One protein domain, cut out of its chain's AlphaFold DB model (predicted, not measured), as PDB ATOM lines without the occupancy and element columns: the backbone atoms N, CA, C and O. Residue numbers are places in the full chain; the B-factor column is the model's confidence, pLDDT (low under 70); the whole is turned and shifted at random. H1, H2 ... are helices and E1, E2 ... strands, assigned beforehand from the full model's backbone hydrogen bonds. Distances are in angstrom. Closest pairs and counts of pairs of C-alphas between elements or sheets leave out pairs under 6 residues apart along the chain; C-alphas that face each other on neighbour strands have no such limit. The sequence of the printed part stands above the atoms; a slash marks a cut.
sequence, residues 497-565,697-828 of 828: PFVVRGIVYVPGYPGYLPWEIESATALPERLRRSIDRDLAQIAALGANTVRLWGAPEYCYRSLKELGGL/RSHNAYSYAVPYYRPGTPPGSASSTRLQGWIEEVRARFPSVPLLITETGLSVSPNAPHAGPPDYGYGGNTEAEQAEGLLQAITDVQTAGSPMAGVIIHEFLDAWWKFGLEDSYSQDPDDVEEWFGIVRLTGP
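This is residues 497 to 565 and 697 to 828 of the 828 residues of an uncharacterized protein of Gemmatimonas sp. SG8_28 (UniProt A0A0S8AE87). A strongly curled sheet of five parallel strands, like part of a barrel, has helices H2, H5 and H6 over one face, and H3 packs on H2 at one end of this helix layer. Long links with no named element, residues 745 to 766 and 794 to 822, extend beyond the ends where strands E4 and E5 finish. The printed part has 201 residues, in the order E1 H1 H2 E2 H3 E3 H4 H5 E4 H6 E5 E6; the sheet's order is E2 E1 E5 E4 E3. The class is mixed, helices and strands, with 92 residues, under half, in named elements. The whole is compact and rounded, with a radius of gyration of the C-alphas of 17.3 A and spans of 49 by 41 by 25 A.

E1, residues 500 to 505, begins at C-alpha (14.784, 33.052, 22.719) and measures 14.5 A. H1 is residues 514 to 518, H2 525 to 540, 22.2 A, E2 545 to 548, and H3 553 to 562, 14.5 A. After the cut come E3, residues 697 to 700, H4, 705 to 709, H5, 722 to 733, 16.5 A, and E4, 739 to 744, 13.6 A. H6, residues 767 to 783, is 24.1 A long, E5 is 790 to 793, and E6, 823 to 825, ends at C-alpha (5.950, 53.898, 10.098).

The sheet is strongly twisted, with edge strands E2 and E3. N 547 and O 503 of E2 and E1 are 2.8 A apart, N 504 and O 793 of E1 and E5 2.8 A, N 792 and O 741 of E5 and E4 2.8 A, and N 740 and O 697 of E4 and E3 2.8 A, each within hydrogen-bond range. H2, H5 and H6 are on the same face, two layers with the sheet, and H6 runs along E5 at 9 degrees on the local plane, at a height over the sheet of 9.6 A. Three strand-helix-strand units, parallel neighbours joined through helices, have right-handed crossovers: E1, H1 H2, E2; E3, H4 H5, E4; E4, H6, E5. H2 and H3 touch, closest at the C-alphas of Asp 532 and Ser 558, 5.8 A, at a steep tilt of 46 degrees, the same way. H5, with residues 723 to 727 alone, touches H6, closest at the C-alphas of Gln 724 and Asp 780, 4.8 A. H4 touches H5, closest at the C-alphas of Val 706 and Leu 723, 5.9 A. H1 and H3 are close but not clearly touching, and E6 pairs with no named strand. In H1 to H6 every O i to N i+4 pair is within hydrogen-bond range.

The farthest C-alphas, of Ser 736 and Pro 828, are 50.5 A apart. Residues 566 to 696 are not printed, and C-alphas 565 and 697 are 21.1 A apart across this cut. The links H4 to H5, E4 to H6 and E5 to E6 are long. Mean pLDDT of the printed part is 85.7; residues 800 to 811 and 825 to 828 are under 70.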
ATOM      1  N   PRO A 497      18.220  23.035  24.682       93.19
ATOM      2  CA  PRO A 497      18.179  24.475  24.939       93.19
ATOM      3  C   PRO A 497      17.620  25.282  23.765       93.19
ATOM      4  O   PRO A 497      18.107  25.184  22.639       93.19
ATOM      5  N   PHE A 498      16.599  26.086  24.050       93.50
ATOM      6  CA  PHE A 498      15.970  27.005  23.113       93.50
ATOM      7  C   PHE A 498      16.288  28.435  23.548       93.50
ATOM      8  O   PHE A 498      15.709  28.944  24.507       93.50
ATOM      9  N   VAL A 499      17.233  29.069  22.851       94.19
ATOM     10  CA  VAL A 499      17.589  30.473  23.082       94.19
ATOM     11  C   VAL A 499      16.533  31.352  22.421       94.19
ATOM     12  O   VAL A 499      16.372  31.332  21.198       94.19
ATOM     13  N   VAL A 500      15.796  32.119  23.218       95.38
ATOM     14  CA  VAL A 500      14.784  33.052  22.719       95.38
ATOM     15  C   VAL A 500      15.480  34.243  22.060       95.38
ATOM     16  O   VAL A 500      16.238  34.970  22.703       95.38
ATOM     17  N   ARG A 501      15.196  34.452  20.774       94.19
ATOM     18  CA  ARG A 501      15.599  35.629  19.993       94.19
ATOM     19  C   ARG A 501      14.313  36.286  19.533       94.19
ATOM     20  O   ARG A 501      13.723  35.892  18.522       94.19
ATOM     21  N   GLY A 502      13.797  37.134  20.413       95.19
ATOM     22  CA  GLY A 502      12.416  37.568  20.385       95.19
ATOM     23  C   GLY A 502      12.227  38.998  19.910       95.19
ATOM     24  O   GLY A 502      13.080  39.863  20.097       95.19
ATOM     25  N   ILE A 503      11.038  39.250  19.384       95.38
ATOM     26  CA  ILE A 503      10.514  40.587  19.124       95.38
ATOM     27  C   ILE A 503       9.171  40.729  19.840       95.38
ATOM     28  O   ILE A 503       8.340  39.825  19.754       95.38
ATOM     29  N   VAL A 504       8.925  41.840  20.535       93.69
ATOM     30  CA  VAL A 504       7.559  42.170  20.961       93.69
ATOM     31  C   VAL A 504       6.804  42.725  19.764       93.69
ATOM     32  O   VAL A 504       7.251  43.672  19.117       93.69
ATOM     33  N   TYR A 505       5.655  42.126  19.471       93.31
ATOM     34  CA  TYR A 505       4.739  42.600  18.451       93.31
ATOM     35  C   TYR A 505       3.397  42.951  19.075       93.31
ATOM     36  O   TYR A 505       2.681  42.101  19.617       93.31
ATOM     37  N   VAL A 506       3.052  44.225  18.942       90.19
ATOM     38  CA  VAL A 506       1.723  44.748  19.214       90.19
ATOM     39  C   VAL A 506       1.201  45.272  17.878       90.19
ATOM     40  O   VAL A 506       1.867  46.124  17.291       90.19
ATOM     41  N   PRO A 507       0.044  44.810  17.371       86.62
ATOM     42  CA  PRO A 507      -0.520  45.282  16.102       86.62
ATOM     43  C   PRO A 507      -1.152  46.687  16.217       86.62
ATOM     44  O   PRO A 507      -2.194  46.963  15.623       86.62
ATOM     45  N   GLY A 508      -0.527  47.569  17.000       81.19
ATOM     46  CA  GLY A 508      -0.892  48.971  17.140       81.19
ATOM     47  C   GLY A 508      -0.450  49.750  15.908       81.19
ATOM     48  O   GLY A 508       0.731  49.794  15.572       81.19
ATOM     49  N   TYR A 509      -1.417  50.362  15.238       79.81
ATOM     50  CA  TYR A 509      -1.223  51.204  14.061       79.81
ATOM     51  C   TYR A 509      -1.972  52.519  14.275       79.81
ATOM     52  O   TYR A 509      -2.944  52.526  15.028       79.81
ATOM     53  N   PRO A 510      -1.611  53.614  13.583       74.50
ATOM     54  CA  PRO A 510      -2.371  54.852  13.673       74.50
ATOM     55  C   PRO A 510      -3.865  54.653  13.391       74.50
ATOM     56  O   PRO A 510      -4.242  54.166  12.319       74.50
ATOM     57  N   GLY A 511      -4.699  54.991  14.381       73.19
ATOM     58  CA  GLY A 511      -6.145  54.736  14.393       73.19
ATOM     59  C   GLY A 511      -6.599  53.324  14.808       73.19
ATOM     60  O   GLY A 511      -7.772  53.007  14.629       73.19
ATOM     61  N   TYR A 512      -5.716  52.480  15.351       77.94
ATOM     62  CA  TYR A 512      -6.025  51.122  15.825       77.94
ATOM     63  C   TYR A 512      -5.382  50.849  17.192       77.94
ATOM     64  O   TYR A 512      -4.185  50.560  17.275       77.94
ATOM     65  N   LEU A 513      -6.175  50.893  18.267       80.62
ATOM     66  CA  LEU A 513      -5.686  50.578  19.613       80.62
ATOM     67  C   LEU A 513      -5.641  49.062  19.863       80.62
ATOM     68  O   LEU A 513      -6.609  48.373  19.527       80.62
ATOM     69  N   PRO A 514      -4.587  48.529  20.516       80.81
ATOM     70  CA  PRO A 514      -4.435  47.090  20.743       80.81
ATOM     71  C   PRO A 514      -5.627  46.444  21.460       80.81
ATOM     72  O   PRO A 514      -6.124  45.417  21.012       80.81
ATOM     73  N   TRP A 515      -6.142  47.067  22.523       80.50
ATOM     74  CA  TRP A 515      -7.279  46.543  23.296       80.50
ATOM     75  C   TRP A 515      -8.621  46.609  22.550       80.50
ATOM     76  O   TRP A 515      -9.520  45.813  22.822       80.50
ATOM     77  N   GLU A 516      -8.772  47.517  21.581       80.50
ATOM     78  CA  GLU A 516      -9.965  47.571  20.726       80.50
ATOM     79  C   GLU A 516      -9.944  46.446  19.688       80.50
ATOM     80  O   GLU A 516     -10.934  45.728  19.521       80.50
ATOM     81  N   ILE A 517      -8.804  46.257  19.014       87.81
ATOM     82  CA  ILE A 517      -8.669  45.234  17.973       87.81
ATOM     83  C   ILE A 517      -8.571  43.823  18.551       87.81
ATOM     84  O   ILE A 517      -9.039  42.895  17.900       87.81
ATOM     85  N   GLU A 518      -8.040  43.642  19.764       90.50
ATOM     86  CA  GLU A 518      -7.855  42.330  20.392       90.50
ATOM     87  C   GLU A 518      -9.134  41.470  20.364       90.50
ATOM     88  O   GLU A 518      -9.109  40.281  20.026       90.50
ATOM     89  N   SER A 519     -10.262  42.078  20.736       84.12
ATOM     90  CA  SER A 519     -11.564  41.405  20.820       84.12
ATOM     91  C   SER A 519     -12.304  41.326  19.477       84.12
ATOM     92  O   SER A 519     -13.347  40.671  19.382       84.12
ATOM     93  N   ALA A 520     -11.782  41.964  18.425       80.06
ATOM     94  CA  ALA A 520     -12.461  42.085  17.144       80.06
ATOM     95  C   ALA A 520     -12.529  40.741  16.399       80.06
ATOM     96  O   ALA A 520     -11.526  40.108  16.071       80.06
ATOM     97  N   THR A 521     -13.752  40.334  16.053       73.06
ATOM     98  CA  THR A 521     -14.026  39.109  15.277       73.06
ATOM     99  C   THR A 521     -13.728  39.256  13.781       73.06
ATOM    100  O   THR A 521     -13.661  38.258  13.062       73.06
ATOM    101  N   ALA A 522     -13.527  40.486  13.304       78.25
ATOM    102  CA  ALA A 522     -13.084  40.804  11.955       78.25
ATOM    103  C   ALA A 522     -12.173  42.039  11.985       78.25
ATOM    104  O   ALA A 522     -12.518  43.046  12.598       78.25
ATOM    105  N   LEU A 523     -11.037  41.971  11.286       83.50
ATOM    106  CA  LEU A 523     -10.121  43.099  11.104       83.50
ATOM    107  C   LEU A 523     -10.212  43.647   9.670       83.50
ATOM    108  O   LEU A 523     -10.338  42.851   8.726       83.50
ATOM    109  N   PRO A 524     -10.078  44.974   9.468       83.94
ATOM    110  CA  PRO A 524      -9.964  45.564   8.139       83.94
ATOM    111  C   PRO A 524      -8.826  44.936   7.330       83.94
ATOM    112  O   PRO A 524      -7.755  44.643   7.858       83.94
ATOM    113  N   GLU A 525      -9.025  44.767   6.022       82.38
ATOM    114  CA  GLU A 525      -8.036  44.134   5.135       82.38
ATOM    115  C   GLU A 525      -6.667  44.830   5.146       82.38
ATOM    116  O   GLU A 525      -5.645  44.171   4.971       82.38
ATOM    117  N   ARG A 526      -6.628  46.147   5.384       80.00
ATOM    118  CA  ARG A 526      -5.378  46.895   5.565       80.00
ATOM    119  C   ARG A 526      -4.616  46.431   6.809       80.00
ATOM    120  O   ARG A 526      -3.453  46.077   6.690       80.00
ATOM    121  N   LEU A 527      -5.279  46.371   7.968       85.75
ATOM    122  CA  LEU A 527      -4.659  45.917   9.216       85.75
ATOM    123  C   LEU A 527      -4.240  44.441   9.132       85.75
ATOM    124  O   LEU A 527      -3.172  44.082   9.613       85.75
ATOM    125  N   ARG A 528      -5.027  43.601   8.445       91.38
ATOM    126  CA  ARG A 528      -4.647  42.212   8.144       91.38
ATOM    127  C   ARG A 528      -3.348  42.140   7.336       91.38
ATOM    128  O   ARG A 528      -2.403  41.509   7.788       91.38
ATOM    129  N   ARG A 529      -3.259  42.869   6.215       87.44
ATOM    130  CA  ARG A 529      -2.030  42.952   5.403       87.44
ATOM    131  C   ARG A 529      -0.837  43.527   6.170       87.44
ATOM    132  O   ARG A 529       0.278  43.071   5.938       87.44
ATOM    133  N   SER A 530      -1.062  44.480   7.078       89.00
ATOM    134  CA  SER A 530      -0.023  44.943   8.003       89.00
ATOM    135  C   SER A 530       0.484  43.806   8.888       89.00
ATOM    136  O   SER A 530       1.672  43.529   8.854       89.00
ATOM    137  N   ILE A 531      -0.401  43.094   9.592       92.75
ATOM    138  CA  ILE A 531      -0.032  41.956  10.455       92.75
ATOM    139  C   ILE A 531       0.750  40.888   9.674       92.75
ATOM    140  O   ILE A 531       1.802  40.443  10.129       92.75
ATOM    141  N   ASP A 532       0.279  40.529   8.477       94.31
ATOM    142  CA  ASP A 532       0.927  39.528   7.622       94.31
ATOM    143  C   ASP A 532       2.335  39.967   7.178       94.31
ATOM    144  O   ASP A 532       3.279  39.173   7.205       94.31
ATOM    145  N   ARG A 533       2.506  41.245   6.810       91.69
ATOM    146  CA  ARG A 533       3.817  41.828   6.483       91.69
ATOM    147  C   ARG A 533       4.733  41.857   7.700       91.69
ATOM    148  O   ARG A 533       5.898  41.490   7.576       91.69
ATOM    149  N   ASP A 534       4.236  42.333   8.832       92.75
ATOM    150  CA  ASP A 534       5.034  42.589  10.028       92.75
ATOM    151  C   ASP A 534       5.597  41.282  10.584       92.75
ATOM    152  O   ASP A 534       6.797  41.173  10.814       92.75
ATOM    153  N   LEU A 535       4.764  40.244  10.700       94.44
ATOM    154  CA  LEU A 535       5.206  38.919  11.135       94.44
ATOM    155  C   LEU A 535       6.200  38.293  10.142       94.44
ATOM    156  O   LEU A 535       7.188  37.691  10.565       94.44
ATOM    157  N   ALA A 536       6.010  38.495   8.833       92.31
ATOM    158  CA  ALA A 536       6.983  38.072   7.824       92.31
ATOM    159  C   ALA A 536       8.313  38.849   7.915       92.31
ATOM    160  O   ALA A 536       9.377  38.259   7.722       92.31
ATOM    161  N   GLN A 537       8.281  40.145   8.242       91.25
ATOM    162  CA  GLN A 537       9.473  40.967   8.489       91.25
ATOM    163  C   GLN A 537      10.185  40.561   9.790       91.25
ATOM    164  O   GLN A 537      11.407  40.457   9.797       91.25
ATOM    165  N   ILE A 538       9.449  40.228  10.855       92.88
ATOM    166  CA  ILE A 538       9.996  39.668  12.103       92.88
ATOM    167  C   ILE A 538      10.690  38.325  11.835       92.88
ATOM    168  O   ILE A 538      11.817  38.117  12.282       92.88
ATOM    169  N   ALA A 539      10.084  37.431  11.048       90.56
ATOM    170  CA  ALA A 539      10.738  36.186  10.642       90.56
ATOM    171  C   ALA A 539      11.993  36.446   9.778       90.56
ATOM    172  O   ALA A 539      13.035  35.825   9.988       90.56
ATOM    173  N   ALA A 540      11.935  37.404   8.845       88.56
ATOM    174  CA  ALA A 540      13.068  37.793   7.997       88.56
ATOM    175  C   ALA A 540      14.204  38.517   8.755       88.56
ATOM    176  O   ALA A 540      15.325  38.603   8.244       88.56
ATOM    177  N   LEU A 541      13.937  39.018   9.964       86.56
ATOM    178  CA  LEU A 541      14.928  39.552  10.904       86.56
ATOM    179  C   LEU A 541      15.795  38.444  11.533       86.56
ATOM    180  O   LEU A 541      16.810  38.744  12.148       86.56
ATOM    181  N   GLY A 542      15.410  37.169  11.399       89.38
ATOM    182  CA  GLY A 542      16.058  36.035  12.071       89.38
ATOM    183  C   GLY A 542      15.519  35.756  13.482       89.38
ATOM    184  O   GLY A 542      16.000  34.834  14.156       89.38
ATOM    185  N   ALA A 543      14.503  36.506  13.926       93.38
ATOM    186  CA  ALA A 543      13.804  36.232  15.175       93.38
ATOM    187  C   ALA A 543      13.162  34.837  15.119       93.38
ATOM    188  O   ALA A 543      12.603  34.436  14.099       93.38
ATOM    189  N   ASN A 544      13.231  34.092  16.222       94.44
ATOM    190  CA  ASN A 544      12.564  32.789  16.341       94.44
ATOM    191  C   ASN A 544      11.251  32.872  17.131       94.44
ATOM    192  O   ASN A 544      10.467  31.925  17.117       94.44
ATOM    193  N   THR A 545      11.010  33.989  17.821       96.12
ATOM    194  CA  THR A 545       9.913  34.133  18.776       96.12
ATOM    195  C   THR A 545       9.265  35.510  18.660       96.12
ATOM    196  O   THR A 545       9.960  36.515  18.516       96.12
ATOM    197  N   VAL A 546       7.942  35.583  18.792       97.00
ATOM    198  CA  VAL A 546       7.211  36.843  18.961       97.00
ATOM    199  C   VAL A 546       6.511  36.894  20.322       97.00
ATOM    200  O   VAL A 546       5.783  35.977  20.686       97.00
ATOM    201  N   ARG A 547       6.714  37.952  21.109       96.31
ATOM    202  CA  ARG A 547       5.897  38.208  22.305       96.31
ATOM    203  C   ARG A 547       4.700  39.056  21.898       96.31
ATOM    204  O   ARG A 547       4.873  40.132  21.338       96.31
ATOM    205  N   LEU A 548       3.502  38.569  22.183       95.06
ATOM    206  CA  LEU A 548       2.244  39.177  21.773       95.06
ATOM    207  C   LEU A 548       1.551  39.895  22.936       95.06
ATOM    208  O   LEU A 548       1.412  39.351  24.034       95.06
ATOM    209  N   TRP A 549       1.055  41.096  22.645       87.00
ATOM    210  CA  TRP A 549       0.189  41.921  23.495       87.00
ATOM    211  C   TRP A 549      -1.059  42.317  22.695       87.00
ATOM    212  O   TRP A 549      -0.949  42.612  21.503       87.00
ATOM    213  N   GLY A 550      -2.240  42.312  23.326       84.31
ATOM    214  CA  GLY A 550      -3.502  42.722  22.688       84.31
ATOM    215  C   GLY A 550      -3.816  41.981  21.379       84.31
ATOM    216  O   GLY A 550      -4.355  42.567  20.445       84.31
ATOM    217  N   ALA A 551      -3.402  40.716  21.249       92.56
ATOM    218  CA  ALA A 551      -3.346  40.056  19.951       92.56
ATOM    219  C   ALA A 551      -4.733  39.568  19.470       92.56
ATOM    220  O   ALA A 551      -5.304  38.639  20.067       92.56
ATOM    221  N   PRO A 552      -5.272  40.132  18.367       94.75
ATOM    222  CA  PRO A 552      -6.492  39.642  17.744       94.75
ATOM    223  C   PRO A 552      -6.306  38.234  17.191       94.75
ATOM    224  O   PRO A 552      -5.195  37.782  16.911       94.75
ATOM    225  N   GLU A 553      -7.424  37.556  16.932       95.56
ATOM    226  CA  GLU A 553      -7.425  36.188  16.400       95.56
ATOM    227  C   GLU A 553      -6.599  36.051  15.109       95.56
ATOM    228  O   GLU A 553      -5.959  35.028  14.866       95.56
ATOM    229  N   TYR A 554      -6.583  37.110  14.297       96.06
ATOM    230  CA  TYR A 554      -5.850  37.146  13.039       96.06
ATOM    231  C   TYR A 554      -4.326  37.043  13.209       96.06
ATOM    232  O   TYR A 554      -3.691  36.430  12.359       96.06
ATOM    233  N   CYS A 555      -3.735  37.538  14.305       96.12
ATOM    234  CA  CYS A 555      -2.294  37.381  14.547       96.12
ATOM    235  C   CYS A 555      -1.904  35.904  14.656       96.12
ATOM    236  O   CYS A 555      -0.928  35.473  14.049       96.12
ATOM    237  N   TYR A 556      -2.703  35.094  15.355       96.69
ATOM    238  CA  TYR A 556      -2.451  33.655  15.457       96.69
ATOM    239  C   TYR A 556      -2.691  32.927  14.131       96.69
ATOM    240  O   TYR A 556      -1.984  31.964  13.840       96.69
ATOM    241  N   ARG A 557      -3.663  33.375  13.316       96.12
ATOM    242  CA  ARG A 557      -3.891  32.826  11.964       96.12
ATOM    243  C   ARG A 557      -2.698  33.114  11.057       96.12
ATOM    244  O   ARG A 557      -2.167  32.190  10.459       96.12
ATOM    245  N   SER A 558      -2.230  34.358  11.052       96.12
ATOM    246  CA  SER A 558      -1.049  34.795  10.310       96.12
ATOM    247  C   SER A 558       0.208  34.026  10.739       96.12
ATOM    248  O   SER A 558       0.889  33.451   9.896       96.12
ATOM    249  N   LEU A 559       0.448  33.856  12.048       95.69
ATOM    250  CA  LEU A 559       1.515  32.985  12.572       95.69
ATOM    251  C   LEU A 559       1.384  31.521  12.114       95.69
ATOM    252  O   LEU A 559       2.383  30.890  11.766       95.69
ATOM    253  N   LYS A 560       0.162  30.974  12.098       94.38
ATOM    254  CA  LYS A 560      -0.114  29.597  11.657       94.38
ATOM    255  C   LYS A 560       0.131  29.408  10.156       94.38
ATOM    256  O   LYS A 560       0.584  28.331   9.767       94.38
ATOM    257  N   GLU A 561      -0.184  30.416   9.345       94.56
ATOM    258  CA  GLU A 561      -0.016  30.426   7.885       94.56
ATOM    259  C   GLU A 561       1.441  30.686   7.467       94.56
ATOM    260  O   GLU A 561       1.945  30.004   6.576       94.56
ATOM    261  N   LEU A 562       2.136  31.610   8.141       93.88
ATOM    262  CA  LEU A 562       3.552  31.926   7.926       93.88
ATOM    263  C   LEU A 562       4.474  30.778   8.372       93.88
ATOM    264  O   LEU A 562       5.398  30.395   7.652       93.88
ATOM    265  N   GLY A 563       4.222  30.224   9.561       89.38
ATOM    266  CA  GLY A 563       5.113  29.267  10.215       89.38
ATOM    267  C   GLY A 563       6.454  29.878  10.647       89.38
ATOM    268  O   GLY A 563       6.671  31.083  10.589       89.38
ATOM    269  N   GLY A 564       7.371  29.034  11.131       85.94
ATOM    270  CA  GLY A 564       8.746  29.429  11.491       85.94
ATOM    271  C   GLY A 564       8.916  30.246  12.781       85.94
ATOM    272  O   GLY A 564       9.998  30.209  13.356       85.94
ATOM    273  N   LEU A 565       7.868  30.917  13.266       93.50
ATOM    274  CA  LEU A 565       7.860  31.649  14.535       93.50
ATOM    275  C   LEU A 565       7.154  30.870  15.653       93.50
ATOM    276  O   LEU A 565       6.075  30.303  15.460       93.50
ATOM    277  N   ARG A 697      11.691  32.757  34.827       93.44
ATOM    278  CA  ARG A 697      11.597  34.173  35.194       93.44
ATOM    279  C   ARG A 697      11.643  35.058  33.967       93.44
ATOM    280  O   ARG A 697      12.468  34.841  33.082       93.44
ATOM    281  N   SER A 698      10.805  36.084  33.975       94.06
ATOM    282  CA  SER A 698      10.733  37.093  32.928       94.06
ATOM    283  C   SER A 698      10.920  38.473  33.544       94.06
ATOM    284  O   SER A 698      10.248  38.801  34.521       94.06
ATOM    285  N   HIS A 699      11.830  39.271  32.990       92.50
ATOM    286  CA  HIS A 699      12.003  40.667  33.389       92.50
ATOM    287  C   HIS A 699      11.947  41.600  32.182       92.50
ATOM    288  O   HIS A 699      12.613  41.372  31.171       92.50
ATOM    289  N   ASN A 700      11.188  42.681  32.331       92.06
ATOM    290  CA  ASN A 700      11.244  43.852  31.472       92.06
ATOM    291  C   ASN A 700      12.392  44.749  31.980       92.06
ATOM    292  O   ASN A 700      12.383  45.201  33.128       92.06
ATOM    293  N   ALA A 701      13.431  44.934  31.161       87.12
ATOM    294  CA  ALA A 701      14.665  45.620  31.546       87.12
ATOM    295  C   ALA A 701      15.313  46.313  30.334       87.12
ATOM    296  O   ALA A 701      16.139  45.742  29.622       87.12
ATOM    297  N   TYR A 702      14.930  47.568  30.110       85.81
ATOM    298  CA  TYR A 702      15.491  48.441  29.077       85.81
ATOM    299  C   TYR A 702      16.908  48.910  29.450       85.81
ATOM    300  O   TYR A 702      17.206  49.076  30.636       85.81
ATOM    301  N   SER A 703      17.777  49.169  28.468       78.31
ATOM    302  CA  SER A 703      19.192  49.498  28.732       78.31
ATOM    303  C   SER A 703      19.359  50.763  29.588       78.31
ATOM    304  O   SER A 703      20.144  50.760  30.531       78.31
ATOM    305  N   TYR A 704      18.530  51.789  29.353       81.94
ATOM    306  CA  TYR A 704      18.487  53.018  30.164       81.94
ATOM    307  C   TYR A 704      17.896  52.818  31.572       81.94
ATOM    308  O   TYR A 704      18.067  53.665  32.455       81.94
ATOM    309  N   ALA A 705      17.148  51.734  31.808       83.62
ATOM    310  CA  ALA A 705      16.325  51.592  33.004       83.62
ATOM    311  C   ALA A 705      17.152  51.207  34.237       83.62
ATOM    312  O   ALA A 705      16.865  51.687  35.334       83.62
ATOM    313  N   VAL A 706      18.206  50.397  34.078       83.75
ATOM    314  CA  VAL A 706      19.095  50.050  35.201       83.75
ATOM    315  C   VAL A 706      19.870  51.273  35.717       83.75
ATOM    316  O   VAL A 706      19.781  51.539  36.915       83.75
ATOM    317  N   PRO A 707      20.563  52.076  34.882       83.69
ATOM    318  CA  PRO A 707      21.210  53.311  35.340       83.69
ATOM    319  C   PRO A 707      20.255  54.273  36.060       83.69
ATOM    320  O   PRO A 707      20.657  54.920  37.026       83.69
ATOM    321  N   TYR A 708      19.000  54.355  35.603       85.94
ATOM    322  CA  TYR A 708      18.006  55.298  36.113       85.94
ATOM    323  C   TYR A 708      17.324  54.831  37.412       85.94
ATOM    324  O   TYR A 708      17.361  55.541  38.417       85.94
ATOM    325  N   TYR A 709      16.723  53.636  37.426       87.38
ATOM    326  CA  TYR A 709      15.985  53.116  38.588       87.38
ATOM    327  C   TYR A 709      16.880  52.375  39.592       87.38
ATOM    328  O   TYR A 709      16.534  52.279  40.770       87.38
ATOM    329  N   ARG A 710      18.030  51.846  39.151       89.25
ATOM    330  CA  ARG A 710      18.954  51.014  39.944       89.25
ATOM    331  C   ARG A 710      20.418  51.501  39.841       89.25
ATOM    332  O   ARG A 710      21.320  50.701  39.591       89.25
ATOM    333  N   PRO A 711      20.729  52.789  40.115       88.06
ATOM    334  CA  PRO A 711      22.089  53.342  39.975       88.06
ATOM    335  C   PRO A 711      23.151  52.689  40.885       88.06
ATOM    336  O   PRO A 711      24.351  52.920  40.704       88.06
ATOM    337  N   GLY A 712      22.734  51.881  41.865       89.38
ATOM    338  CA  GLY A 712      23.611  51.079  42.722       89.38
ATOM    339  C   GLY A 712      24.030  49.720  42.146       89.38
ATOM    340  O   GLY A 712      24.947  49.117  42.702       89.38
ATOM    341  N   THR A 713      23.406  49.238  41.064       92.00
ATOM    342  CA  THR A 713      23.745  47.942  40.454       92.00
ATOM    343  C   THR A 713      25.200  47.942  39.957       92.00
ATOM    344  O   THR A 713      25.594  48.895  39.271       92.00
ATOM    345  N   PRO A 714      26.014  46.920  40.299       91.75
ATOM    346  CA  PRO A 714      27.396  46.795  39.831       91.75
ATOM    347  C   PRO A 714      27.509  46.761  38.296       91.75
ATOM    348  O   PRO A 714      26.552  46.383  37.626       91.75
ATOM    349  N   PRO A 715      28.667  47.112  37.711       92.56
ATOM    350  CA  PRO A 715      28.925  46.848  36.297       92.56
ATOM    351  C   PRO A 715      28.977  45.334  36.032       92.56
ATOM    352  O   PRO A 715      29.505  44.580  36.855       92.56
ATOM    353  N   GLY A 716      28.449  44.902  34.886       94.44
ATOM    354  CA  GLY A 716      28.432  43.499  34.471       94.44
ATOM    355  C   GLY A 716      29.818  42.901  34.252       94.44
ATOM    356  O   GLY A 716      30.765  43.607  33.892       94.44
ATOM    357  N   SER A 717      29.937  41.591  34.470       94.81
ATOM    358  CA  SER A 717      31.228  40.897  34.557       94.81
ATOM    359  C   SER A 717      32.076  40.885  33.275       94.81
ATOM    360  O   SER A 717      33.297  40.733  33.368       94.81
ATOM    361  N   ALA A 718      31.467  41.070  32.100       94.81
ATOM    362  CA  ALA A 718      32.121  41.010  30.792       94.81
ATOM    363  C   ALA A 718      32.051  42.336  30.013       94.81
ATOM    364  O   ALA A 718      33.075  42.805  29.513       94.81
ATOM    365  N   SER A 719      30.874  42.958  29.915       91.38
ATOM    366  CA  SER A 719      30.659  44.193  29.142       91.38
ATOM    367  C   SER A 719      30.834  45.474  29.957       91.38
ATOM    368  O   SER A 719      30.957  46.557  29.388       91.38
ATOM    369  N   SER A 720      30.865  45.369  31.290       90.94
ATOM    370  CA  SER A 720      30.829  46.498  32.232       90.94
ATOM    371  C   SER A 720      29.574  47.386  32.154       90.94
ATOM    372  O   SER A 720      29.526  48.402  32.849       90.94
ATOM    373  N   THR A 721      28.547  47.023  31.374       92.25
ATOM    374  CA  THR A 721      27.262  47.745  31.361       92.25
ATOM    375  C   THR A 721      26.487  47.497  32.652       92.25
ATOM    376  O   THR A 721      26.650  46.467  33.320       92.25
ATOM    377  N   ARG A 722      25.585  48.414  33.005       92.19
ATOM    378  CA  ARG A 722      24.667  48.177  34.129       92.19
ATOM    379  C   ARG A 722      23.583  47.159  33.800       92.19
ATOM    380  O   ARG A 722      23.155  46.439  34.698       92.19
ATOM    381  N   LEU A 723      23.176  47.051  32.532       92.50
ATOM    382  CA  LEU A 723      22.196  46.054  32.096       92.50
ATOM    383  C   LEU A 723      22.690  44.626  32.367       92.50
ATOM    384  O   LEU A 723      21.971  43.859  33.007       92.50
ATOM    385  N   GLN A 724      23.927  44.290  31.986       94.56
ATOM    386  CA  GLN A 724      24.504  42.988  32.322       94.56
ATOM    387  C   GLN A 724      24.613  42.783  33.838       94.56
ATOM    388  O   GLN A 724      24.243  41.719  34.331       94.56
ATOM    389  N   GLY A 725      25.056  43.793  34.591       94.50
ATOM    390  CA  GLY A 725      25.148  43.694  36.051       94.50
ATOM    391  C   GLY A 725      23.803  43.395  36.721       94.50
ATOM    392  O   GLY A 725      23.735  42.570  37.630       94.50
ATOM    393  N   TRP A 726      22.712  43.987  36.226       93.56
ATOM    394  CA  TRP A 726      21.350  43.699  36.691       93.56
ATOM    395  C   TRP A 726      20.897  42.286  36.329       93.56
ATOM    396  O   TRP A 726      20.340  41.580  37.169       93.56
ATOM    397  N   ILE A 727      21.163  41.856  35.094       93.88
ATOM    398  CA  ILE A 727      20.884  40.494  34.629       93.88
ATOM    399  C   ILE A 727      21.581  39.470  35.537       93.88
ATOM    400  O   ILE A 727      20.951  38.517  35.999       93.88
ATOM    401  N   GLU A 728      22.859  39.694  35.845       94.94
ATOM    402  CA  GLU A 728      23.657  38.847  36.731       94.94
ATOM    403  C   GLU A 728      23.146  38.883  38.181       94.94
ATOM    404  O   GLU A 728      23.065  37.836  38.819       94.94
ATOM    405  N   GLU A 729      22.717  40.043  38.689       93.25
ATOM    406  CA  GLU A 729      22.121  40.203  40.023       93.25
ATOM    407  C   GLU A 729      20.785  39.443  40.162       93.25
ATOM    408  O   GLU A 729      20.567  38.717  41.138       93.25
ATOM    409  N   VAL A 730      19.886  39.555  39.177       91.38
ATOM    410  CA  VAL A 730      18.628  38.786  39.132       91.38
ATOM    411  C   VAL A 730      18.921  37.289  39.000       91.38
ATOM    412  O   VAL A 730      18.333  36.477  39.720       91.38
ATOM    413  N   ARG A 731      19.862  36.897  38.133       91.44
ATOM    414  CA  ARG A 731      20.224  35.487  37.927       91.44
ATOM    415  C   ARG A 731      20.869  34.863  39.167       91.44
ATOM    416  O   ARG A 731      20.552  33.721  39.497       91.44
ATOM    417  N   ALA A 732      21.713  35.607  39.882       92.25
ATOM    418  CA  ALA A 732      22.377  35.161  41.107       92.25
ATOM    419  C   ALA A 732      21.405  34.974  42.282       92.25
ATOM    420  O   ALA A 732      21.597  34.060  43.086       92.25
ATOM    421  N   ARG A 733      20.338  35.784  42.366       89.00
ATOM    422  CA  ARG A 733      19.244  35.557  43.326       89.00
ATOM    423  C   ARG A 733      18.519  34.231  43.073       89.00
ATOM    424  O   ARG A 733      18.081  33.588  44.024       89.00
ATOM    425  N   PHE A 734      18.426  33.798  41.811       85.75
ATOM    426  CA  PHE A 734      17.579  32.674  41.395       85.75
ATOM    427  C   PHE A 734      18.292  31.692  40.443       85.75
ATOM    428  O   PHE A 734      17.889  31.527  39.286       85.75
ATOM    429  N   PRO A 735      19.332  30.981  40.921       88.19
ATOM    430  CA  PRO A 735      20.181  30.127  40.085       88.19
ATOM    431  C   PRO A 735      19.483  28.853  39.573       88.19
ATOM    432  O   PRO A 735      20.002  28.185  38.681       88.19
ATOM    433  N   SER A 736      18.310  28.499  40.110       87.00
ATOM    434  CA  SER A 736      17.600  27.244  39.826       87.00
ATOM    435  C   SER A 736      16.448  27.345  38.820       87.00
ATOM    436  O   SER A 736      15.762  26.347  38.617       87.00
ATOM    437  N   VAL A 737      16.214  28.508  38.205       90.19
ATOM    438  CA  VAL A 737      15.184  28.721  37.168       90.19
ATOM    439  C   VAL A 737      15.745  29.572  36.019       90.19
ATOM    440  O   VAL A 737      16.574  30.444  36.291       90.19
ATOM    441  N   PRO A 738      15.334  29.371  34.751       94.69
ATOM    442  CA  PRO A 738      15.834  30.170  33.636       94.69
ATOM    443  C   PRO A 738      15.427  31.636  33.795       94.69
ATOM    444  O   PRO A 738      14.355  31.926  34.324       94.69
ATOM    445  N   LEU A 739      16.251  32.550  33.285       94.81
ATOM    446  CA  LEU A 739      15.936  33.977  33.213       94.81
ATOM    447  C   LEU A 739      15.854  34.415  31.749       94.81
ATOM    448  O   LEU A 739      16.807  34.226  30.994       94.81
ATOM    449  N   LEU A 740      14.722  34.997  31.364       95.69
ATOM    450  CA  LEU A 740      14.456  35.592  30.058       95.69
ATOM    451  C   LEU A 740      14.282  37.106  30.227       95.69
ATOM    452  O   LEU A 740      13.498  37.550  31.067       95.69
ATOM    453  N   ILE A 741      14.973  37.906  29.415       95.25
ATOM    454  CA  ILE A 741      14.672  39.339  29.315       95.25
ATOM    455  C   ILE A 741      13.550  39.501  28.292       95.25
ATOM    456  O   ILE A 741      13.751  39.285  27.098       95.25
ATOM    457  N   THR A 742      12.340  39.781  28.775       93.81
ATOM    458  CA  THR A 742      11.103  39.708  27.983       93.81
ATOM    459  C   THR A 742      10.704  41.008  27.302       93.81
ATOM    460  O   THR A 742       9.823  40.964  26.443       93.81
ATOM    461  N   GLU A 743      11.336  42.121  27.671       91.75
ATOM    462  CA  GLU A 743      11.339  43.411  26.972       91.75
ATOM    463  C   GLU A 743      12.678  44.111  27.243       91.75
ATOM    464  O   GLU A 743      13.129  44.174  28.390       91.75
ATOM    465  N   THR A 744      13.295  44.664  26.200       91.38
ATOM    466  CA  THR A 744      14.398  45.633  26.287       91.38
ATOM    467  C   THR A 744      14.431  46.514  25.032       91.38
ATOM    468  O   THR A 744      13.849  46.137  24.011       91.38
ATOM    469  N   GLY A 745      15.074  47.682  25.104       89.50
ATOM    470  CA  GLY A 745      15.083  48.693  24.040       89.50
ATOM    471  C   GLY A 745      15.659  50.057  24.456       89.50
ATOM    472  O   GLY A 745      16.034  50.257  25.617       89.50
ATOM    473  N   LEU A 746      15.700  50.984  23.498       88.31
ATOM    474  CA  LEU A 746      16.172  52.366  23.526       88.31
ATOM    475  C   LEU A 746      15.286  53.279  22.656       88.31
ATOM    476  O   LEU A 746      15.193  53.116  21.443       88.31
ATOM    477  N   SER A 747      14.730  54.330  23.259       86.44
ATOM    478  CA  SER A 747      14.005  55.372  22.523       86.44
ATOM    479  C   SER A 747      14.935  56.257  21.683       86.44
ATOM    480  O   SER A 747      15.968  56.722  22.179       86.44
ATOM    481  N   VAL A 748      14.514  56.581  20.455       86.94
ATOM    482  CA  VAL A 748      15.132  57.607  19.586       86.94
ATOM    483  C   VAL A 748      14.353  58.933  19.566       86.94
ATOM    484  O   VAL A 748      14.422  59.694  18.599       86.94
ATOM    485  N   SER A 749      13.575  59.215  20.619       86.62
ATOM    486  CA  SER A 749      12.771  60.443  20.726       86.62
ATOM    487  C   SER A 749      13.630  61.713  20.627       86.62
ATOM    488  O   SER A 749      14.660  61.801  21.303       86.62
ATOM    489  N   PRO A 750      13.242  62.700  19.796       82.12
ATOM    490  CA  PRO A 750      14.127  63.786  19.381       82.12
ATOM    491  C   PRO A 750      14.341  64.883  20.433       82.12
ATOM    492  O   PRO A 750      15.352  65.583  20.345       82.12
ATOM    493  N   ASN A 751      13.429  65.064  21.398       83.00
ATOM    494  CA  ASN A 751      13.521  66.161  22.376       83.00
ATOM    495  C   ASN A 751      14.024  65.719  23.762       83.00
ATOM    496  O   ASN A 751      14.263  66.564  24.630       83.00
ATOM    497  N   ALA A 752      14.210  64.417  23.988       83.19
ATOM    498  CA  ALA A 752      14.696  63.904  25.264       83.19
ATOM    499  C   ALA A 752      16.220  64.110  25.454       83.19
ATOM    500  O   ALA A 752      16.968  64.186  24.475       83.19
ATOM    501  N   PRO A 753      16.725  64.206  26.704       81.00
ATOM    502  CA  PRO A 753      18.145  64.439  26.959       81.00
ATOM    503  C   PRO A 753      19.029  63.257  26.533       81.00
ATOM    504  O   PRO A 753      18.973  62.179  27.126       81.00
ATOM    505  N   HIS A 754      19.900  63.495  25.553       85.38
ATOM    506  CA  HIS A 754      20.908  62.534  25.104       85.38
ATOM    507  C   HIS A 754      21.963  62.272  26.193       85.38
ATOM    508  O   HIS A 754      22.610  63.207  26.672       85.38
ATOM    509  N   ALA A 755      22.139  61.003  26.574       82.69
ATOM    510  CA  ALA A 755      23.178  60.566  27.517       82.69
ATOM    511  C   ALA A 755      24.325  59.788  26.842       82.69
ATOM    512  O   ALA A 755      25.473  59.914  27.266       82.69
ATOM    513  N   GLY A 756      24.022  59.029  25.782       79.75
ATOM    514  CA  GLY A 756      24.990  58.233  25.021       79.75
ATOM    515  C   GLY A 756      25.428  56.911  25.684       79.75
ATOM    516  O   GLY A 756      25.039  56.606  26.816       79.75
ATOM    517  N   PRO A 757      26.225  56.092  24.973       82.88
ATOM    518  CA  PRO A 757      26.704  54.792  25.449       82.88
ATOM    519  C   PRO A 757      27.661  54.897  26.658       82.88
ATOM    520  O   PRO A 757      28.317  55.925  26.843       82.88
ATOM    521  N   PRO A 758      27.819  53.824  27.463       77.06
ATOM    522  CA  PRO A 758      27.236  52.486  27.287       77.06
ATOM    523  C   PRO A 758      25.880  52.284  27.986       77.06
ATOM    524  O   PRO A 758      25.235  51.265  27.768       77.06
ATOM    525  N   ASP A 759      25.473  53.224  28.840       74.94
ATOM    526  CA  ASP A 759      24.296  53.100  29.712       74.94
ATOM    527  C   ASP A 759      23.032  53.781  29.119       74.94
ATOM    528  O   ASP A 759      21.922  53.446  29.522       74.94
ATOM    529  N   TYR A 760      23.191  54.655  28.110       84.94
ATOM    530  CA  TYR A 760      22.146  55.283  27.273       84.94
ATOM    531  C   TYR A 760      21.095  56.164  27.986       84.94
ATOM    532  O   TYR A 760      20.931  56.167  29.206       84.94
ATOM    533  N   GLY A 761      20.400  56.996  27.199       82.38
ATOM    534  CA  GLY A 761      19.360  57.907  27.687       82.38
ATOM    535  C   GLY A 761      17.954  57.302  27.623       82.38
ATOM    536  O   GLY A 761      17.684  56.446  26.783       82.38
ATOM    537  N   TYR A 762      17.040  57.816  28.456       82.94
ATOM    538  CA  TYR A 762      15.593  57.509  28.401       82.94
ATOM    539  C   TYR A 762      14.966  57.909  27.042       82.94
ATOM    540  O   TYR A 762      13.936  57.378  26.646       82.94
ATOM    541  N   GLY A 763      15.630  58.811  26.309       86.31
ATOM    542  CA  GLY A 763      15.429  59.135  24.896       86.31
ATOM    543  C   GLY A 763      16.604  59.980  24.387       86.31
ATOM    544  O   GLY A 763      17.649  60.031  25.040       86.31
ATOM    545  N   GLY A 764      16.460  60.643  23.238       87.06
ATOM    546  CA  GLY A 764      17.513  61.487  22.656       87.06
ATOM    547  C   GLY A 764      18.645  60.715  21.975       87.06
ATOM    548  O   GLY A 764      19.609  61.329  21.525       87.06
ATOM    549  N   ASN A 765      18.558  59.383  21.914       89.12
ATOM    550  CA  ASN A 765      19.546  58.531  21.253       89.12
ATOM    551  C   ASN A 765      19.359  58.586  19.724       89.12
ATOM    552  O   ASN A 765      18.243  58.723  19.222       89.12
ATOM    553  N   THR A 766      20.441  58.463  18.962       89.56
ATOM    554  CA  THR A 766      20.382  58.374  17.493       89.56
ATOM    555  C   THR A 766      19.968  56.973  17.012       89.56
ATOM    556  O   THR A 766      20.141  55.993  17.731       89.56
ATOM    557  N   GLU A 767      19.498  56.827  15.761       87.38
ATOM    558  CA  GLU A 767      19.226  55.495  15.166       87.38
ATOM    559  C   GLU A 767      20.469  54.575  15.151       87.38
ATOM    560  O   GLU A 767      20.338  53.349  15.149       87.38
ATOM    561  N   ALA A 768      21.677  55.154  15.139       88.81
ATOM    562  CA  ALA A 768      22.927  54.406  15.258       88.81
ATOM    563  C   ALA A 768      23.136  53.886  16.689       88.81
ATOM    564  O   ALA A 768      23.423  52.708  16.870       88.81
ATOM    565  N   GLU A 769      22.911  54.723  17.703       90.56
ATOM    566  CA  GLU A 769      22.996  54.326  19.116       90.56
ATOM    567  C   GLU A 769      21.890  53.346  19.526       90.56
ATOM    568  O   GLU A 769      22.137  52.470  20.349       90.56
ATOM    569  N   GLN A 770      20.701  53.428  18.919       90.38
ATOM    570  CA  GLN A 770      19.679  52.381  19.034       90.38
ATOM    571  C   GLN A 770      20.251  51.042  18.541       90.38
ATOM    572  O   GLN A 770      20.240  50.057  19.273       90.38
ATOM    573  N   ALA A 771      20.826  51.004  17.332       89.19
ATOM    574  CA  ALA A 771      21.427  49.787  16.786       89.19
ATOM    575  C   ALA A 771      22.571  49.240  17.667       89.19
ATOM    576  O   ALA A 771      22.600  48.046  17.964       89.19
ATOM    577  N   GLU A 772      23.483  50.107  18.115       90.12
ATOM    578  CA  GLU A 772      24.600  49.745  18.996       90.12
ATOM    579  C   GLU A 772      24.112  49.224  20.355       90.12
ATOM    580  O   GLU A 772      24.595  48.198  20.833       90.12
ATOM    581  N   GLY A 773      23.117  49.871  20.964       90.12
ATOM    582  CA  GLY A 773      22.593  49.495  22.274       90.12
ATOM    583  C   GLY A 773      21.737  48.229  22.281       90.12
ATOM    584  O   GLY A 773      21.765  47.490  23.265       90.12
ATOM    585  N   LEU A 774      21.041  47.916  21.183       91.12
ATOM    586  CA  LEU A 774      20.361  46.626  21.019       91.12
ATOM    587  C   LEU A 774      21.358  45.470  20.867       91.12
ATOM    588  O   LEU A 774      21.192  44.428  21.505       91.12
ATOM    589  N   LEU A 775      22.416  45.656  20.069       91.62
ATOM    590  CA  LEU A 775      23.507  44.679  19.972       91.62
ATOM    591  C   LEU A 775      24.248  44.533  21.309       91.62
ATOM    592  O   LEU A 775      24.614  43.418  21.689       91.62
ATOM    593  N   GLN A 776      24.412  45.625  22.061       92.31
ATOM    594  CA  GLN A 776      24.973  45.582  23.408       92.31
ATOM    595  C   GLN A 776      24.073  44.795  24.369       92.31
ATOM    596  O   GLN A 776      24.586  43.950  25.092       92.31
ATOM    597  N   ALA A 777      22.748  44.974  24.337       92.25
ATOM    598  CA  ALA A 777      21.819  44.199  25.166       92.25
ATOM    599  C   ALA A 777      21.835  42.692  24.834       92.25
ATOM    600  O   ALA A 777      21.779  41.852  25.735       92.25
ATOM    601  N   ILE A 778      21.973  42.328  23.552       92.75
ATOM    602  CA  ILE A 778      22.191  40.934  23.127       92.75
ATOM    603  C   ILE A 778      23.524  40.408  23.680       92.75
ATOM    604  O   ILE A 778      23.552  39.337  24.290       92.75
ATOM    605  N   THR A 779      24.603  41.181  23.536       93.50
ATOM    606  CA  THR A 779      25.941  40.840  24.051       93.50
ATOM    607  C   THR A 779      25.929  40.668  25.572       93.50
ATOM    608  O   THR A 779      26.515  39.721  26.093       93.50
ATOM    609  N   ASP A 780      25.230  41.541  26.294       94.19
ATOM    610  CA  ASP A 780      25.088  41.518  27.752       94.19
ATOM    611  C   ASP A 780      24.437  40.217  28.232       94.19
ATOM    612  O   ASP A 780      24.923  39.594  29.178       94.19
ATOM    613  N   VAL A 781      23.383  39.774  27.539       93.88
ATOM    614  CA  VAL A 781      22.674  38.510  27.800       93.88
ATOM    615  C   VAL A 781      23.517  37.289  27.410       93.88
ATOM    616  O   VAL A 781      23.539  36.308  28.152       93.88
ATOM    617  N   GLN A 782      24.226  37.334  26.276       93.06
ATOM    618  CA  GLN A 782      25.090  36.242  25.802       93.06
ATOM    619  C   GLN A 782      26.348  36.045  26.667       93.06
ATOM    620  O   GLN A 782      26.815  34.916  26.819       93.06
ATOM    621  N   THR A 783      26.916  37.131  27.203       94.94
ATOM    622  CA  THR A 783      28.201  37.123  27.931       94.94
ATOM    623  C   THR A 783      28.062  37.176  29.453       94.94
ATOM    624  O   THR A 783      29.078  37.146  30.146       94.94
ATOM    625  N   ALA A 784      26.832  37.213  29.980       93.31
ATOM    626  CA  ALA A 784      26.573  37.129  31.414       93.31
ATOM    627  C   ALA A 784      27.212  35.867  32.026       93.31
ATOM    628  O   ALA A 784      27.194  34.786  31.433       93.31
ATOM    629  N   GLY A 785      27.717  35.974  33.256       88.88
ATOM    630  CA  GLY A 785      28.423  34.899  33.971       88.88
ATOM    631  C   GLY A 785      27.589  33.649  34.311       88.88
ATOM    632  O   GLY A 785      28.041  32.783  35.062       88.88
ATOM    633  N   SER A 786      26.358  33.537  33.812       89.56
ATOM    634  CA  SER A 786      25.484  32.370  33.939       89.56
ATOM    635  C   SER A 786      24.535  32.272  32.741       89.56
ATOM    636  O   SER A 786      24.141  33.306  32.209       89.56
ATOM    637  N   PRO A 787      24.114  31.056  32.331       91.75
ATOM    638  CA  PRO A 787      23.192  30.877  31.214       91.75
ATOM    639  C   PRO A 787      21.890  31.673  31.356       91.75
ATOM    640  O   PRO A 787      21.278  31.685  32.431       91.75
ATOM    641  N   MET A 788      21.478  32.266  30.236       92.81
ATOM    642  CA  MET A 788      20.295  33.107  30.066       92.81
ATOM    643  C   MET A 788      19.388  32.513  28.990       92.81
ATOM    644  O   MET A 788      19.866  32.140  27.925       92.81
ATOM    645  N   ALA A 789      18.075  32.465  29.222       94.56
ATOM    646  CA  ALA A 789      17.119  31.858  28.291       94.56
ATOM    647  C   ALA A 789      16.945  32.644  26.977       94.56
ATOM    648  O   ALA A 789      16.398  32.103  26.018       94.56
ATOM    649  N   GLY A 790      17.404  33.897  26.921       94.94
ATOM    650  CA  GLY A 790      17.404  34.731  25.722       94.94
ATOM    651  C   GLY A 790      17.001  36.177  25.999       94.94
ATOM    652  O   GLY A 790      17.026  36.637  27.146       94.94
ATOM    653  N   VAL A 791      16.605  36.876  24.937       95.56
ATOM    654  CA  VAL A 791      16.187  38.284  24.967       95.56
ATOM    655  C   VAL A 791      15.066  38.547  23.959       95.56
ATOM    656  O   VAL A 791      15.010  37.925  22.895       95.56
ATOM    657  N   ILE A 792      14.163  39.466  24.298       95.69
ATOM    658  CA  ILE A 792      13.063  39.926  23.450       95.69
ATOM    659  C   ILE A 792      13.125  41.455  23.339       95.69
ATOM    660  O   ILE A 792      13.044  42.156  24.347       95.69
ATOM    661  N   ILE A 793      13.250  41.972  22.116       93.44
ATOM    662  CA  ILE A 793      13.368  43.412  21.853       93.44
ATOM    663  C   ILE A 793      11.973  44.050  21.703       93.44
ATOM    664  O   ILE A 793      11.152  43.570  20.917       93.44
ATOM    665  N   HIS A 794      11.696  45.130  22.438       86.75
ATOM    666  CA  HIS A 794      10.394  45.818  22.499       86.75
ATOM    667  C   HIS A 794      10.282  46.957  21.471       86.75
ATOM    668  O   HIS A 794      10.043  48.110  21.818       86.75
ATOM    669  N   GLU A 795      10.526  46.658  20.194       73.88
ATOM    670  CA  GLU A 795      10.801  47.729  19.224       73.88
ATOM    671  C   GLU A 795      10.267  47.522  17.808       73.88
ATOM    672  O   GLU A 795      10.609  48.309  16.937       73.88
ATOM    673  N   PHE A 796       9.467  46.498  17.485       86.56
ATOM    674  CA  PHE A 796       9.168  46.270  16.059       86.56
ATOM    675  C   PHE A 796       8.497  47.470  15.378       86.56
ATOM    676  O   PHE A 796       8.977  47.951  14.353       86.56
ATOM    677  N   LEU A 797       7.427  47.968  15.997       84.56
ATOM    678  CA  LEU A 797       6.781  49.227  15.652       84.56
ATOM    679  C   LEU A 797       7.043  50.236  16.772       84.56
ATOM    680  O   LEU A 797       7.083  49.876  17.948       84.56
ATOM    681  N   ASP A 798       7.165  51.504  16.392       76.25
ATOM    682  CA  ASP A 798       7.039  52.642  17.303       76.25
ATOM    683  C   ASP A 798       5.705  52.534  18.101       76.25
ATOM    684  O   ASP A 798       4.654  52.248  17.518       76.25
ATOM    685  N   ALA A 799       5.697  52.759  19.422       73.56
ATOM    686  CA  ALA A 799       4.551  52.425  20.289       73.56
ATOM    687  C   ALA A 799       3.516  53.565  20.471       73.56
ATOM    688  O   ALA A 799       3.116  53.871  21.593       73.56
ATOM    689  N   TRP A 800       3.026  54.136  19.358       67.94
ATOM    690  CA  TRP A 800       2.105  55.304  19.265       67.94
ATOM    691  C   TRP A 800       0.746  55.133  19.987       67.94
ATOM    692  O   TRP A 800      -0.142  55.971  19.904       67.94
ATOM    693  N   TRP A 801       0.495  53.976  20.592       68.44
ATOM    694  CA  TRP A 801      -0.778  53.608  21.210       68.44
ATOM    695  C   TRP A 801      -0.746  53.711  22.739       68.44
ATOM    696  O   TRP A 801      -1.796  53.560  23.368       68.44
ATOM    697  N   LYS A 802       0.428  53.931  23.350       59.75
ATOM    698  CA  LYS A 802       0.632  53.801  24.803       59.75
ATOM    699  C   LYS A 802      -0.185  54.779  25.658       59.75
ATOM    700  O   LYS A 802      -0.486  54.436  26.798       59.75
ATOM    701  N   PHE A 803      -0.623  55.912  25.103       54.50
ATOM    702  CA  PHE A 803      -1.448  56.907  25.810       54.50
ATOM    703  C   PHE A 803      -2.864  57.096  25.225       54.50
ATOM    704  O   PHE A 803      -3.652  57.899  25.720       54.50
ATOM    705  N   GLY A 804      -3.254  56.255  24.257       51.44
ATOM    706  CA  GLY A 804      -4.617  56.170  23.723       51.44
ATOM    707  C   GLY A 804      -4.795  56.758  22.320       51.44
ATOM    708  O   GLY A 804      -3.846  56.961  21.570       51.44
ATOM    709  N   LEU A 805      -6.055  56.970  21.919       46.62
ATOM    710  CA  LEU A 805      -6.410  57.374  20.547       46.62
ATOM    711  C   LEU A 805      -6.018  58.822  20.209       46.62
ATOM    712  O   LEU A 805      -5.852  59.118  19.025       46.62
ATOM    713  N   GLU A 806      -5.908  59.703  21.211       48.62
ATOM    714  CA  GLU A 806      -5.670  61.142  21.006       48.62
ATOM    715  C   GLU A 806      -4.281  61.414  20.393       48.62
ATOM    716  O   GLU A 806      -4.193  62.228  19.472       48.62
ATOM    717  N   ASP A 807      -3.259  60.644  20.785       50.03
ATOM    718  CA  ASP A 807      -1.879  60.773  20.284       50.03
ATOM    719  C   ASP A 807      -1.565  59.808  19.118       50.03
ATOM    720  O   ASP A 807      -0.705  60.077  18.279       50.03
ATOM    721  N   SER A 808      -2.375  58.752  18.941       52.59
ATOM    722  CA  SER A 808      -2.153  57.670  17.959       52.59
ATOM    723  C   SER A 808      -2.019  58.062  16.478       52.59
ATOM    724  O   SER A 808      -1.741  57.201  15.644       52.59
ATOM    725  N   TYR A 809      -2.203  59.329  16.107       57.44
ATOM    726  CA  TYR A 809      -2.085  59.821  14.728       57.44
ATOM    727  C   TYR A 809      -0.800  60.613  14.438       57.44
ATOM    728  O   TYR A 809      -0.543  60.923  13.269       57.44
ATOM    729  N   SER A 810       0.018  60.926  15.445       64.00
ATOM    730  CA  SER A 810       1.323  61.575  15.267       64.00
ATOM    731  C   SER A 810       2.184  61.428  16.512       64.00
ATOM    732  O   SER A 810       1.739  61.860  17.566       64.00
ATOM    733  N   GLN A 811       3.427  60.958  16.363       68.56
ATOM    734  CA  GLN A 811       4.374  60.903  17.481       68.56
ATOM    735  C   GLN A 811       4.555  62.284  18.129       68.56
ATOM    736  O   GLN A 811       4.950  63.235  17.437       68.56
ATOM    737  N   ASP A 812       4.319  62.387  19.435       72.19
ATOM    738  CA  ASP A 812       4.723  63.543  20.229       72.19
ATOM    739  C   ASP A 812       6.257  63.507  20.371       72.19
ATOM    740  O   ASP A 812       6.812  62.527  20.871       72.19
ATOM    741  N   PRO A 813       6.997  64.527  19.900       74.38
ATOM    742  CA  PRO A 813       8.452  64.551  20.014       74.38
ATOM    743  C   PRO A 813       8.960  64.698  21.459       74.38
ATOM    744  O   PRO A 813      10.150  64.463  21.675       74.38
ATOM    745  N   ASP A 814       8.108  65.100  22.411       73.50
ATOM    746  CA  ASP A 814       8.418  65.188  23.844       73.50
ATOM    747  C   ASP A 814       8.115  63.877  24.601       73.50
ATOM    748  O   ASP A 814       8.627  63.685  25.709       73.50
ATOM    749  N   ASP A 815       7.347  62.953  24.011       74.69
ATOM    750  CA  ASP A 815       7.198  61.590  24.522       74.69
ATOM    751  C   ASP A 815       8.372  60.723  24.045       74.69
ATOM    752  O   ASP A 815       8.845  60.814  22.909       74.69
ATOM    753  N   VAL A 816       8.883  59.872  24.929       76.44
ATOM    754  CA  VAL A 816       9.928  58.901  24.601       76.44
ATOM    755  C   VAL A 816       9.375  57.527  24.246       76.44
ATOM    756  O   VAL A 816       9.998  56.820  23.450       76.44
ATOM    757  N   GLU A 817       8.225  57.137  24.795       73.81
ATOM    758  CA  GLU A 817       7.694  55.780  24.678       73.81
ATOM    759  C   GLU A 817       7.105  55.510  23.292       73.81
ATOM    760  O   GLU A 817       7.082  54.365  22.840       73.81
ATOM    761  N   GLU A 818       6.774  56.563  22.548       74.69
ATOM    762  CA  GLU A 818       6.334  56.471  21.156       74.69
ATOM    763  C   GLU A 818       7.468  56.272  20.137       74.69
ATOM    764  O   GLU A 818       7.180  55.968  18.983       74.69
ATOM    765  N   TRP A 819       8.746  56.410  20.514       78.81
ATOM    766  CA  TRP A 819       9.890  56.433  19.575       78.81
ATOM    767  C   TRP A 819      10.819  55.219  19.696       78.81
ATOM    768  O   TRP A 819      12.028  55.323  19.496       78.81
ATOM    769  N   PHE A 820      10.262  54.058  20.030       76.00
ATOM    770  CA  PHE A 820      11.013  52.809  20.195       76.00
ATOM    771  C   PHE A 820      11.197  51.992  18.901       76.00
ATOM    772  O   PHE A 820      11.820  50.948  18.947       76.00
ATOM    773  N   GLY A 821      10.666  52.391  17.741       80.56
ATOM    774  CA  GLY A 821      10.626  51.517  16.556       80.56
ATOM    775  C   GLY A 821      11.991  51.199  15.917       80.56
ATOM    776  O   GLY A 821      12.795  52.103  15.705       80.56
ATOM    777  N   ILE A 822      12.230  49.954  15.489       80.81
ATOM    778  CA  ILE A 822      13.270  49.569  14.505       80.81
ATOM    779  C   ILE A 822      12.738  49.583  13.065       80.81
ATOM    780  O   ILE A 822      13.518  49.651  12.110       80.81
ATOM    781  N   VAL A 823      11.416  49.542  12.888       78.12
ATOM    782  CA  VAL A 823      10.744  49.801  11.612       78.12
ATOM    783  C   VAL A 823      10.006  51.126  11.720       78.12
ATOM    784  O   VAL A 823       9.144  51.307  12.578       78.12
ATOM    785  N   ARG A 824      10.323  52.065  10.824       70.38
ATOM    786  CA  ARG A 824       9.623  53.348  10.783       70.38
ATOM    787  C   ARG A 824       8.282  53.191  10.078       70.38
ATOM    788  O   ARG A 824       8.250  52.865   8.888       70.38
ATOM    789  N   LEU A 825       7.197  53.538  10.765       66.94
ATOM    790  CA  LEU A 825       5.950  53.898  10.098       66.94
ATOM    791  C   LEU A 825       6.154  55.263   9.428       66.94
ATOM    792  O   LEU A 825       6.225  56.294  10.097       66.94
ATOM    793  N   THR A 826       6.300  55.286   8.102       55.59
ATOM    794  CA  THR A 826       6.183  56.552   7.368       55.59
ATOM    795  C   THR A 826       4.701  56.881   7.206       55.59
ATOM    796  O   THR A 826       3.897  56.004   6.888       55.59
ATOM    797  N   GLY A 827       4.331  58.126   7.518       46.06
ATOM    798  CA  GLY A 827       2.957  58.597   7.363       46.06
ATOM    799  C   GLY A 827       2.526  58.643   5.888       46.06
ATOM    800  O   GLY A 827       3.396  58.639   5.011       46.06
ATOM    801  N   PRO A 828       1.207  58.688   5.626       40.53
ATOM    802  CA  PRO A 828       0.659  58.854   4.278       40.53
ATOM    803  C   PRO A 828       1.020  60.209   3.644       40.53
ATOM    804  O   PRO A 828       1.117  61.210   4.392       40.53
TER     805      PRO A 828